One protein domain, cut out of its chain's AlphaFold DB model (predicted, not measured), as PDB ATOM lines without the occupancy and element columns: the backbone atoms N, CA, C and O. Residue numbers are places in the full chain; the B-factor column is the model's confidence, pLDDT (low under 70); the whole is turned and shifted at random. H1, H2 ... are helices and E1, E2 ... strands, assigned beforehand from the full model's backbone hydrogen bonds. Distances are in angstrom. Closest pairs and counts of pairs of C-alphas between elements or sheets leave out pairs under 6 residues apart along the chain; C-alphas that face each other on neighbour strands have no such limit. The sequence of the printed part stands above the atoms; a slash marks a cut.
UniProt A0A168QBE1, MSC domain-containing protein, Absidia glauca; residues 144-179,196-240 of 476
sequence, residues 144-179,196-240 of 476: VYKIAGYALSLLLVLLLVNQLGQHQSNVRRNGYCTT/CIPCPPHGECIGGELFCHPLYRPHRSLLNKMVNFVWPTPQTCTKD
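What this domain is: This is residues 144 to 179 and 196 to 240 of the 476 residues of the protein "MSC domain-containing protein" of Absidia glauca (UniProt A0A168QBE1). The model looks like a long helical arm on a small head: residues 144 to 167 of the single long helix H1 stick out, and the head holds two small two-stranded antiparallel sheets, E1 with E2 and E3 with E4, together with the short helix H2 and loops. The arm makes the length. The printed part has 81 residues, with two named helices and four named strands in the order H1, E1, E2, E3, H2, E4, and its class is mixed, helices and strands. The whole is only just extended, close to loose, with a radius of gyration of the C-alphas of 17.8 A, and it spans 61 by 24 by 18 A.

How they stand to each other: E1, residues 203 to 206, and E2, residues 209 to 212, form an antiparallel hairpin, their directions at 151 degrees. N 204 and O 211 are 2.7 A apart and N 211 and O 204 are 2.8 A apart, both within hydrogen-bond range. E3, residues 216 to 219, and E4, residues 236 to 239, are antiparallel neighbours at 134 degrees, with N 217 and O 238 within hydrogen-bond range at 2.8 A. The closest C-alphas of E2 and E4 are those of Cys 212 and Cys 237, 5.7 A apart. The closest C-alphas of E2 and E3 are those of Cys 212 and Pro 218, 6.4 A apart. H2, residues 222 to 227, is apart from E1 and E2. H1, residues 144 to 174, is apart from E2, E3, E4 and H2. In H2 every O i to N i+4 pair is within hydrogen-bond range, and in H1 26 of 27 are.

Where its parts are: E1 measures 9.7 A from first to last C-alpha, E2 9.9 A, E3 8.5 A and E4 9.8 A. H2 measures 8.6 A. H1 is the longest helix at 44.8 A, from C-alpha 144 at (76.030, -32.486, 63.831) to C-alpha 174 at (104.921, -7.953, 39.993). E4 ends with C-alpha 239 at (93.035, -4.805, 17.459).

The domain as a whole: The two C-alphas farthest apart are those of Val 144 and Pro 214, at 61.6 A. Without the stretch that stands free, the body has 57 residues and spans 27 by 23 by 13 A. Residues 180 to 195 are not printed, and C-alphas 179 and 196 are 11.5 A apart across this cut, which falls in the link from H1 to E1. The links E1 to E2, E2 to E3 and E3 to H2 are tight, and H2 to E4, with 8 residues, is short. The mean pLDDT of the printed part is 75.8, and residues 168 to 174, 179, 214 and 221 to 235 are under 70.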
ATOM      1  N   VAL A 144      74.615 -32.852  63.680       78.25
ATOM      2  CA  VAL A 144      76.030 -32.486  63.831       78.25
ATOM      3  C   VAL A 144      76.817 -32.808  62.559       78.25
ATOM      4  O   VAL A 144      77.597 -31.968  62.122       78.25
ATOM      5  N   TYR A 145      76.571 -33.948  61.904       82.19
ATOM      6  CA  TYR A 145      77.233 -34.280  60.636       82.19
ATOM      7  C   TYR A 145      76.835 -33.326  59.499       82.19
ATOM      8  O   TYR A 145      77.698 -32.877  58.746       82.19
ATOM      9  N   LYS A 146      75.553 -32.941  59.402       84.62
ATOM     10  CA  LYS A 146      75.094 -31.939  58.419       84.62
ATOM     11  C   LYS A 146      75.727 -30.567  58.666       84.62
ATOM     12  O   LYS A 146      76.251 -29.965  57.733       84.62
ATOM     13  N   ILE A 147      75.735 -30.089  59.913       86.12
ATOM     14  CA  ILE A 147      76.349 -28.803  60.286       86.12
ATOM     15  C   ILE A 147      77.861 -28.833  60.037       86.12
ATOM     16  O   ILE A 147      78.397 -27.892  59.455       86.12
ATOM     17  N   ALA A 148      78.541 -29.920  60.412       86.75
ATOM     18  CA  ALA A 148      79.964 -30.109  60.142       86.75
ATOM     19  C   ALA A 148      80.255 -30.127  58.634       86.75
ATOM     20  O   ALA A 148      81.216 -29.500  58.197       86.75
ATOM     21  N   GLY A 149      79.398 -30.764  57.828       89.88
ATOM     22  CA  GLY A 149      79.483 -30.749  56.368       89.88
ATOM     23  C   GLY A 149      79.376 -29.337  55.784       89.88
ATOM     24  O   GLY A 149      80.234 -28.929  54.998       89.88
ATOM     25  N   TYR A 150      78.382 -28.551  56.216       91.12
ATOM     26  CA  TYR A 150      78.250 -27.156  55.782       91.12
ATOM     27  C   TYR A 150      79.430 -26.297  56.238       91.12
ATOM     28  O   TYR A 150      79.988 -25.565  55.424       91.12
ATOM     29  N   ALA A 151      79.869 -26.426  57.491       90.12
ATOM     30  CA  ALA A 151      81.020 -25.696  58.016       90.12
ATOM     31  C   ALA A 151      82.312 -26.022  57.249       90.12
ATOM     32  O   ALA A 151      83.082 -25.119  56.925       90.12
ATOM     33  N   LEU A 152      82.528 -27.293  56.901       91.50
ATOM     34  CA  LEU A 152      83.693 -27.734  56.138       91.50
ATOM     35  C   LEU A 152      83.630 -27.253  54.681       91.50
ATOM     36  O   LEU A 152      84.646 -26.802  54.154       91.50
ATOM     37  N   SER A 153      82.444 -27.245  54.057       90.25
ATOM     38  CA  SER A 153      82.241 -26.643  52.729       90.25
ATOM     39  C   SER A 153      82.504 -25.132  52.731       90.25
ATOM     40  O   SER A 153      83.205 -24.631  51.855       90.25
ATOM     41  N   LEU A 154      82.029 -24.415  53.756       92.81
ATOM     42  CA  LEU A 154      82.236 -22.977  53.921       92.81
ATOM     43  C   LEU A 154      83.725 -22.669  54.110       92.81
ATOM     44  O   LEU A 154      84.250 -21.750  53.485       92.81
ATOM     45  N   LEU A 155      84.422 -23.467  54.922       93.56
ATOM     46  CA  LEU A 155      85.866 -23.362  55.117       93.56
ATOM     47  C   LEU A 155      86.629 -23.586  53.801       93.56
ATOM     48  O   LEU A 155      87.548 -22.831  53.492       93.56
ATOM     49  N   LEU A 156      86.229 -24.581  53.004       93.00
ATOM     50  CA  LEU A 156      86.816 -24.857  51.688       93.00
ATOM     51  C   LEU A 156      86.604 -23.695  50.712       93.00
ATOM     52  O   LEU A 156      87.547 -23.284  50.036       93.00
ATOM     53  N   VAL A 157      85.398 -23.123  50.679       91.44
ATOM     54  CA  VAL A 157      85.089 -21.936  49.870       91.44
ATOM     55  C   VAL A 157      85.928 -20.741  50.327       91.44
ATOM     56  O   VAL A 157      86.531 -20.071  49.492       91.44
ATOM     57  N   LEU A 158      86.046 -20.498  51.635       91.19
ATOM     58  CA  LEU A 158      86.880 -19.420  52.175       91.19
ATOM     59  C   LEU A 158      88.364 -19.617  51.841       91.19
ATOM     60  O   LEU A 158      89.036 -18.653  51.475       91.19
ATOM     61  N   LEU A 159      88.876 -20.849  51.907       91.38
ATOM     62  CA  LEU A 159      90.245 -21.172  51.500       91.38
ATOM     63  C   LEU A 159      90.463 -20.934  50.002       91.38
ATOM     64  O   LEU A 159      91.464 -20.320  49.638       91.38
ATOM     65  N   LEU A 160      89.527 -21.348  49.143       88.00
ATOM     66  CA  LEU A 160      89.587 -21.094  47.698       88.00
ATOM     67  C   LEU A 160      89.572 -19.597  47.383       88.00
ATOM     68  O   LEU A 160      90.403 -19.126  46.606       88.00
ATOM     69  N   VAL A 161      88.684 -18.832  48.023       84.50
ATOM     70  CA  VAL A 161      88.622 -17.371  47.874       84.50
ATOM     71  C   VAL A 161      89.926 -16.724  48.343       84.50
ATOM     72  O   VAL A 161      90.444 -15.832  47.670       84.50
ATOM     73  N   ASN A 162      90.507 -17.193  49.449       85.25
ATOM     74  CA  ASN A 162      91.766 -16.663  49.964       85.25
ATOM     75  C   ASN A 162      92.954 -17.010  49.046       85.25
ATOM     76  O   ASN A 162      93.780 -16.145  48.765       85.25
ATOM     77  N   GLN A 163      93.017 -18.230  48.499       83.06
ATOM     78  CA  GLN A 163      94.049 -18.606  47.525       83.06
ATOM     79  C   GLN A 163      93.925 -17.827  46.212       83.06
ATOM     80  O   GLN A 163      94.930 -17.326  45.706       83.06
ATOM     81  N   LEU A 164      92.707 -17.640  45.694       79.62
ATOM     82  CA  LEU A 164      92.451 -16.765  44.546       79.62
ATOM     83  C   LEU A 164      92.876 -15.322  44.850       79.62
ATOM     84  O   LEU A 164      93.556 -14.694  44.039       79.62
ATOM     85  N   GLY A 165      92.553 -14.814  46.041       76.31
ATOM     86  CA  GLY A 165      92.956 -13.485  46.502       76.31
ATOM     87  C   GLY A 165      94.475 -13.312  46.580       76.31
ATOM     88  O   GLY A 165      95.010 -12.317  46.085       76.31
ATOM     89  N   GLN A 166      95.190 -14.292  47.137       75.81
ATOM     90  CA  GLN A 166      96.653 -14.282  47.204       75.81
ATOM     91  C   GLN A 166      97.294 -14.380  45.819       75.81
ATOM     92  O   GLN A 166      98.218 -13.619  45.524       75.81
ATOM     93  N   HIS A 167      96.781 -15.245  44.942       70.69
ATOM     94  CA  HIS A 167      97.277 -15.358  43.572       70.69
ATOM     95  C   HIS A 167      97.111 -14.033  42.815       70.69
ATOM     96  O   HIS A 167      98.046 -13.570  42.162       70.69
ATOM     97  N   GLN A 168      95.957 -13.373  42.938       69.62
ATOM     98  CA  GLN A 168      95.728 -12.060  42.328       69.62
ATOM     99  C   GLN A 168      96.634 -10.984  42.949       69.62
ATOM    100  O   GLN A 168      97.212 -10.174  42.230       69.62
ATOM    101  N   SER A 169      96.824 -10.987  44.272       68.44
ATOM    102  CA  SER A 169      97.697 -10.031  44.975       68.44
ATOM    103  C   SER A 169      99.173 -10.151  44.573       68.44
ATOM    104  O   SER A 169      99.866  -9.147  44.403       68.44
ATOM    105  N   ASN A 170      99.647 -11.374  44.338       66.31
ATOM    106  CA  ASN A 170     101.002 -11.615  43.846       66.31
ATOM    107  C   ASN A 170     101.175 -11.138  42.399       66.31
ATOM    108  O   ASN A 170     102.182 -10.511  42.083       66.31
ATOM    109  N   VAL A 171     100.167 -11.339  41.545       63.88
ATOM    110  CA  VAL A 171     100.151 -10.784  40.182       63.88
ATOM    111  C   VAL A 171     100.167  -9.245  40.215       63.88
ATOM    112  O   VAL A 171     100.889  -8.628  39.433       63.88
ATOM    113  N   ARG A 172      99.469  -8.610  41.173       63.06
ATOM    114  CA  ARG A 172      99.471  -7.141  41.365       63.06
ATOM    115  C   ARG A 172     100.850  -6.574  41.700       63.06
ATOM    116  O   ARG A 172     101.196  -5.506  41.210       63.06
ATOM    117  N   ARG A 173     101.632  -7.251  42.547       64.12
ATOM    118  CA  ARG A 173     102.943  -6.742  43.002       64.12
ATOM    119  C   ARG A 173     104.032  -6.803  41.940       64.12
ATOM    120  O   ARG A 173     105.049  -6.128  42.091       64.12
ATOM    121  N   ASN A 174     103.839  -7.616  40.907       67.19
ATOM    122  CA  ASN A 174     104.921  -7.953  39.993       67.19
ATOM    123  C   ASN A 174     104.835  -7.233  38.638       67.19
ATOM    124  O   ASN A 174     105.840  -7.219  37.932       67.19
ATOM    125  N   GLY A 175     103.703  -6.590  38.307       70.25
ATOM    126  CA  GLY A 175     103.532  -5.788  37.083       70.25
ATOM    127  C   GLY A 175     103.830  -6.550  35.781       70.25
ATOM    128  O   GLY A 175     104.013  -7.771  35.786       70.25
ATOM    129  N   TYR A 176     103.886  -5.838  34.651       75.69
ATOM    130  CA  TYR A 176     104.449  -6.396  33.413       75.69
ATOM    131  C   TYR A 176     105.979  -6.335  33.431       75.69
ATOM    132  O   TYR A 176     106.572  -5.358  33.891       75.69
ATOM    133  N   CYS A 177     106.633  -7.362  32.895       76.12
ATOM    134  CA  CYS A 177     108.076  -7.335  32.688       76.12
ATOM    135  C   CYS A 177     108.423  -6.214  31.693       76.12
ATOM    136  O   CYS A 177     107.822  -6.133  30.620       76.12
ATOM    137  N   THR A 178     109.386  -5.353  32.033       70.69
ATOM    138  CA  THR A 178     109.784  -4.242  31.163       70.69
ATOM    139  C   THR A 178     110.509  -4.747  29.919       70.69
ATOM    140  O   THR A 178     111.499  -5.475  30.003       70.69
ATOM    141  N   THR A 179     110.038  -4.346  28.740       61.31
ATOM    142  CA  THR A 179     110.705  -4.635  27.467       61.31
ATOM    143  C   THR A 179     111.816  -3.614  27.248       61.31
ATOM    144  O   THR A 179     111.643  -2.640  26.521       61.31
ATOM    145  N   CYS A 196     106.968 -11.423  37.301       70.38
ATOM    146  CA  CYS A 196     106.337 -10.425  36.436       70.38
ATOM    147  C   CYS A 196     105.576 -11.093  35.283       70.38
ATOM    148  O   CYS A 196     105.906 -12.199  34.849       70.38
ATOM    149  N   ILE A 197     104.526 -10.428  34.801       74.38
ATOM    150  CA  ILE A 197     103.711 -10.905  33.681       74.38
ATOM    151  C   ILE A 197     104.483 -10.629  32.383       74.38
ATOM    152  O   ILE A 197     104.901  -9.487  32.174       74.38
ATOM    153  N   PRO A 198     104.683 -11.617  31.493       76.94
ATOM    154  CA  PRO A 198     105.329 -11.366  30.210       76.94
ATOM    155  C   PRO A 198     104.530 -10.339  29.400       76.94
ATOM    156  O   PRO A 198     103.297 -10.338  29.421       76.94
ATOM    157  N   CYS A 199     105.235  -9.463  28.687       78.31
ATOM    158  CA  CYS A 199     104.581  -8.443  27.878       78.31
ATOM    159  C   CYS A 199     103.794  -9.102  26.728       78.31
ATOM    160  O   CYS A 199     104.369  -9.916  25.997       78.31
ATOM    161  N   PRO A 200     102.492  -8.804  26.565       82.62
ATOM    162  CA  PRO A 200     101.695  -9.374  25.489       82.62
ATOM    163  C   PRO A 200     102.160  -8.867  24.112       82.62
ATOM    164  O   PRO A 200     102.713  -7.771  24.003       82.62
ATOM    165  N   PRO A 201     101.912  -9.632  23.034       78.50
ATOM    166  CA  PRO A 201     102.243  -9.198  21.682       78.50
ATOM    167  C   PRO A 201     101.489  -7.912  21.314       78.50
ATOM    168  O   PRO A 201     100.348  -7.707  21.731       78.50
ATOM    169  N   HIS A 202     102.125  -7.065  20.499       83.50
ATOM    170  CA  HIS A 202     101.608  -5.751  20.077       83.50
ATOM    171  C   HIS A 202     101.398  -4.737  21.219       83.50
ATOM    172  O   HIS A 202     100.630  -3.781  21.065       83.50
ATOM    173  N   GLY A 203     102.081  -4.937  22.347       82.12
ATOM    174  CA  GLY A 203     102.208  -3.961  23.420       82.12
ATOM    175  C   GLY A 203     103.662  -3.749  23.828       82.12
ATOM    176  O   GLY A 203     104.507  -4.627  23.669       82.12
ATOM    177  N   GLU A 204     103.931  -2.566  24.359       84.94
ATOM    178  CA  GLU A 204     105.174  -2.173  25.003       84.94
ATOM    179  C   GLU A 204     104.928  -2.089  26.507       84.94
ATOM    180  O   GLU A 204     103.952  -1.488  26.961       84.94
ATOM    181  N   CYS A 205     105.802  -2.712  27.293       81.19
ATOM    182  CA  CYS A 205     105.663  -2.738  28.742       81.19
ATOM    183  C   CYS A 205     106.746  -1.868  29.371       81.19
ATOM    184  O   CYS A 205     107.933  -2.200  29.313       81.19
ATOM    185  N   ILE A 206     106.338  -0.752  29.973       79.25
ATOM    186  CA  ILE A 206     107.235   0.257  30.548       79.25
ATOM    187  C   ILE A 206     106.819   0.478  31.999       79.25
ATOM    188  O   ILE A 206     105.650   0.701  32.289       79.25
ATOM    189  N   GLY A 207     107.767   0.362  32.932       72.69
ATOM    190  CA  GLY A 207     107.506   0.602  34.356       72.69
ATOM    191  C   GLY A 207     106.467  -0.324  35.005       72.69
ATOM    192  O   GLY A 207     105.934   0.019  36.052       72.69
ATOM    193  N   GLY A 208     106.171  -1.486  34.414       71.62
ATOM    194  CA  GLY A 208     105.133  -2.393  34.914       71.62
ATOM    195  C   GLY A 208     103.726  -2.110  34.384       71.62
ATOM    196  O   GLY A 208     102.806  -2.831  34.768       71.62
ATOM    197  N   GLU A 209     103.566  -1.134  33.486       76.44
ATOM    198  CA  GLU A 209     102.322  -0.805  32.785       76.44
ATOM    199  C   GLU A 209     102.361  -1.282  31.327       76.44
ATOM    200  O   GLU A 209     103.428  -1.361  30.714       76.44
ATOM    201  N   LEU A 210     101.189  -1.616  30.775       80.75
ATOM    202  CA  LEU A 210     101.022  -2.054  29.388       80.75
ATOM    203  C   LEU A 210     100.556  -0.890  28.508       80.75
ATOM    204  O   LEU A 210      99.434  -0.402  28.667       80.75
ATOM    205  N   PHE A 211     101.362  -0.543  27.511       82.75
ATOM    206  CA  PHE A 211     101.026   0.400  26.451       82.75
ATOM    207  C   PHE A 211     100.808  -0.369  25.147       82.75
ATOM    208  O   PHE A 211     101.738  -0.926  24.576       82.75
ATOM    209  N   CYS A 212      99.572  -0.447  24.659       83.94
ATOM    210  CA  CYS A 212      99.303  -1.115  23.385       83.94
ATOM    211  C   CYS A 212      99.727  -0.243  22.194       83.94
ATOM    212  O   CYS A 212      99.611   0.982  22.241       83.94
ATOM    213  N   HIS A 213     100.158  -0.878  21.099       83.50
ATOM    214  CA  HIS A 213     100.401  -0.179  19.836       83.50
ATOM    215  C   HIS A 213      99.133   0.560  19.355       83.50
ATOM    216  O   HIS A 213      98.026   0.125  19.665       83.50
ATOM    217  N   PRO A 214      99.228   1.603  18.513       69.12
ATOM    218  CA  PRO A 214      98.121   2.547  18.275       69.12
ATOM    219  C   PRO A 214      96.858   2.010  17.566       69.12
ATOM    220  O   PRO A 214      95.851   2.712  17.501       69.12
ATOM    221  N   LEU A 215      96.868   0.774  17.046       72.81
ATOM    222  CA  LEU A 215      95.658   0.071  16.571       72.81
ATOM    223  C   LEU A 215      95.051  -0.886  17.583       72.81
ATOM    224  O   LEU A 215      93.984  -1.451  17.342       72.81
ATOM    225  N   TYR A 216      95.769  -1.141  18.659       81.12
ATOM    226  CA  TYR A 216      95.421  -2.137  19.635       81.12
ATOM    227  C   TYR A 216      94.965  -1.426  20.894       81.12
ATOM    228  O   TYR A 216      95.555  -0.445  21.340       81.12
ATOM    229  N   ARG A 217      93.883  -1.928  21.470       82.12
ATOM    230  CA  ARG A 217      93.423  -1.499  22.778       82.12
ATOM    231  C   ARG A 217      93.636  -2.617  23.786       82.12
ATOM    232  O   ARG A 217      93.559  -3.795  23.419       82.12
ATOM    233  N   PRO A 218      93.887  -2.262  25.054       78.44
ATOM    234  CA  PRO A 218      93.938  -3.239  26.126       78.44
ATOM    235  C   PRO A 218      92.578  -3.936  26.234       78.44
ATOM    236  O   PRO A 218      91.570  -3.318  26.584       78.44
ATOM    237  N   HIS A 219      92.544  -5.224  25.909       77.81
ATOM    238  CA  HIS A 219      91.340  -6.039  25.936       77.81
ATOM    239  C   HIS A 219      91.176  -6.737  27.274       77.81
ATOM    240  O   HIS A 219      92.140  -7.197  27.894       77.81
ATOM    241  N   ARG A 220      89.922  -6.858  27.700       70.00
ATOM    242  CA  ARG A 220      89.539  -7.541  28.933       70.00
ATOM    243  C   ARG A 220      88.542  -8.633  28.570       70.00
ATOM    244  O   ARG A 220      87.520  -8.343  27.957       70.00
ATOM    245  N   SER A 221      88.825  -9.878  28.948       66.19
ATOM    246  CA  SER A 221      87.823 -10.943  28.848       66.19
ATOM    247  C   SER A 221      86.648 -10.631  29.782       66.19
ATOM    248  O   SER A 221      86.837 -10.042  30.847       66.19
ATOM    249  N   LEU A 222      85.429 -11.026  29.399       66.62
ATOM    250  CA  LEU A 222      84.223 -10.835  30.221       66.62
ATOM    251  C   LEU A 222      84.380 -11.445  31.620       66.62
ATOM    252  O   LEU A 222      83.987 -10.839  32.613       66.62
ATOM    253  N   LEU A 223      85.049 -12.595  31.698       60.78
ATOM    254  CA  LEU A 223      85.335 -13.295  32.946       60.78
ATOM    255  C   LEU A 223      86.289 -12.484  33.843       60.78
ATOM    256  O   LEU A 223      86.021 -12.321  35.028       60.78
ATOM    257  N   ASN A 224      87.323 -11.851  33.273       59.44
ATOM    258  CA  ASN A 224      88.157 -10.894  34.010       59.44
ATOM    259  C   ASN A 224      87.399  -9.610  34.367       59.44
ATOM    260  O   ASN A 224      87.688  -9.011  35.395       59.44
ATOM    261  N   LYS A 225      86.436  -9.172  33.553       62.62
ATOM    262  CA  LYS A 225      85.618  -7.987  33.847       62.62
ATOM    263  C   LYS A 225      84.703  -8.212  35.059       62.62
ATOM    264  O   LYS A 225      84.509  -7.278  35.827       62.62
ATOM    265  N   MET A 226      84.186  -9.432  35.245       62.41
ATOM    266  CA  MET A 226      83.373  -9.797  36.414       62.41
ATOM    267  C   MET A 226      84.216 -10.146  37.648       62.41
ATOM    268  O   MET A 226      83.911  -9.681  38.740       62.41
ATOM    269  N   VAL A 227      85.298 -10.916  37.487       56.47
ATOM    270  CA  VAL A 227      86.144 -11.359  38.613       56.47
ATOM    271  C   VAL A 227      87.049 -10.234  39.137       56.47
ATOM    272  O   VAL A 227      87.298 -10.155  40.338       56.47
ATOM    273  N   ASN A 228      87.495  -9.310  38.278       53.31
ATOM    274  CA  ASN A 228      88.323  -8.158  38.656       53.31
ATOM    275  C   ASN A 228      87.538  -6.839  38.615       53.31
ATOM    276  O   ASN A 228      88.010  -5.849  38.054       53.31
ATOM    277  N   PHE A 229      86.361  -6.802  39.251       51.44
ATOM    278  CA  PHE A 229      85.561  -5.576  39.404       51.44
ATOM    279  C   PHE A 229      86.334  -4.446  40.111       51.44
ATOM    280  O   PHE A 229      86.065  -3.271  39.885       51.44
ATOM    281  N   VAL A 230      87.326  -4.797  40.940       49.09
ATOM    282  CA  VAL A 230      88.054  -3.826  41.764       49.09
ATOM    283  C   VAL A 230      89.328  -3.301  41.076       49.09
ATOM    284  O   VAL A 230      89.582  -2.112  41.196       49.09
ATOM    285  N   TRP A 231      90.106  -4.102  40.319       53.22
ATOM    286  CA  TRP A 231      91.350  -3.619  39.668       53.22
ATOM    287  C   TRP A 231      91.775  -4.446  38.427       53.22
ATOM    288  O   TRP A 231      92.152  -5.608  38.582       53.22
ATOM    289  N   PRO A 232      91.762  -3.880  37.202       53.28
ATOM    290  CA  PRO A 232      91.941  -4.637  35.959       53.28
ATOM    291  C   PRO A 232      93.371  -4.564  35.384       53.28
ATOM    292  O   PRO A 232      93.773  -3.519  34.881       53.28
ATOM    293  N   THR A 233      94.107  -5.679  35.331       59.09
ATOM    294  CA  THR A 233      95.303  -5.804  34.473       59.09
ATOM    295  C   THR A 233      94.907  -6.385  33.103       59.09
ATOM    296  O   THR A 233      94.438  -7.524  33.020       59.09
ATOM    297  N   PRO A 234      95.000  -5.616  32.002       61.28
ATOM    298  CA  PRO A 234      94.617  -6.093  30.674       61.28
ATOM    299  C   PRO A 234      95.613  -7.130  30.137       61.28
ATOM    300  O   PRO A 234      96.767  -6.829  29.862       61.28
ATOM    301  N   GLN A 235      95.182  -8.376  29.963       66.81
ATOM    302  CA  GLN A 235      96.096  -9.475  29.621       66.81
ATOM    303  C   GLN A 235      96.563  -9.474  28.158       66.81
ATOM    304  O   GLN A 235      97.573 -10.097  27.847       66.81
ATOM    305  N   THR A 236      95.843  -8.806  27.251       79.19
ATOM    306  CA  THR A 236      96.154  -8.817  25.814       79.19
ATOM    307  C   THR A 236      95.835  -7.477  25.160       79.19
ATOM    308  O   THR A 236      94.888  -6.790  25.545       79.19
ATOM    309  N   CYS A 237      96.617  -7.112  24.148       84.56
ATOM    310  CA  CYS A 237      96.310  -6.011  23.246       84.56
ATOM    311  C   CYS A 237      95.514  -6.575  22.060       84.56
ATOM    312  O   CYS A 237      96.056  -7.338  21.262       84.56
ATOM    313  N   THR A 238      94.229  -6.231  21.928       85.94
ATOM    314  CA  THR A 238      93.423  -6.634  20.759       85.94
ATOM    315  C   THR A 238      93.260  -5.477  19.804       85.94
ATOM    316  O   THR A 238      93.075  -4.336  20.223       85.94
ATOM    317  N   LYS A 239      93.267  -5.785  18.511       84.31
ATOM    318  CA  LYS A 239      93.035  -4.805  17.459       84.31
ATOM    319  C   LYS A 239      91.646  -4.189  17.624       84.31
ATOM    320  O   LYS A 239      90.654  -4.910  17.653       84.31
ATOM    321  N   ASP A 240      91.581  -2.869  17.741       83.12
ATOM    322  CA  ASP A 240      90.316  -2.157  17.843       83.12
ATOM    323  C   ASP A 240      89.615  -2.186  16.471       83.12
ATOM    324  O   ASP A 240      90.157  -1.647  15.494       83.12
TER     325      ASP A 240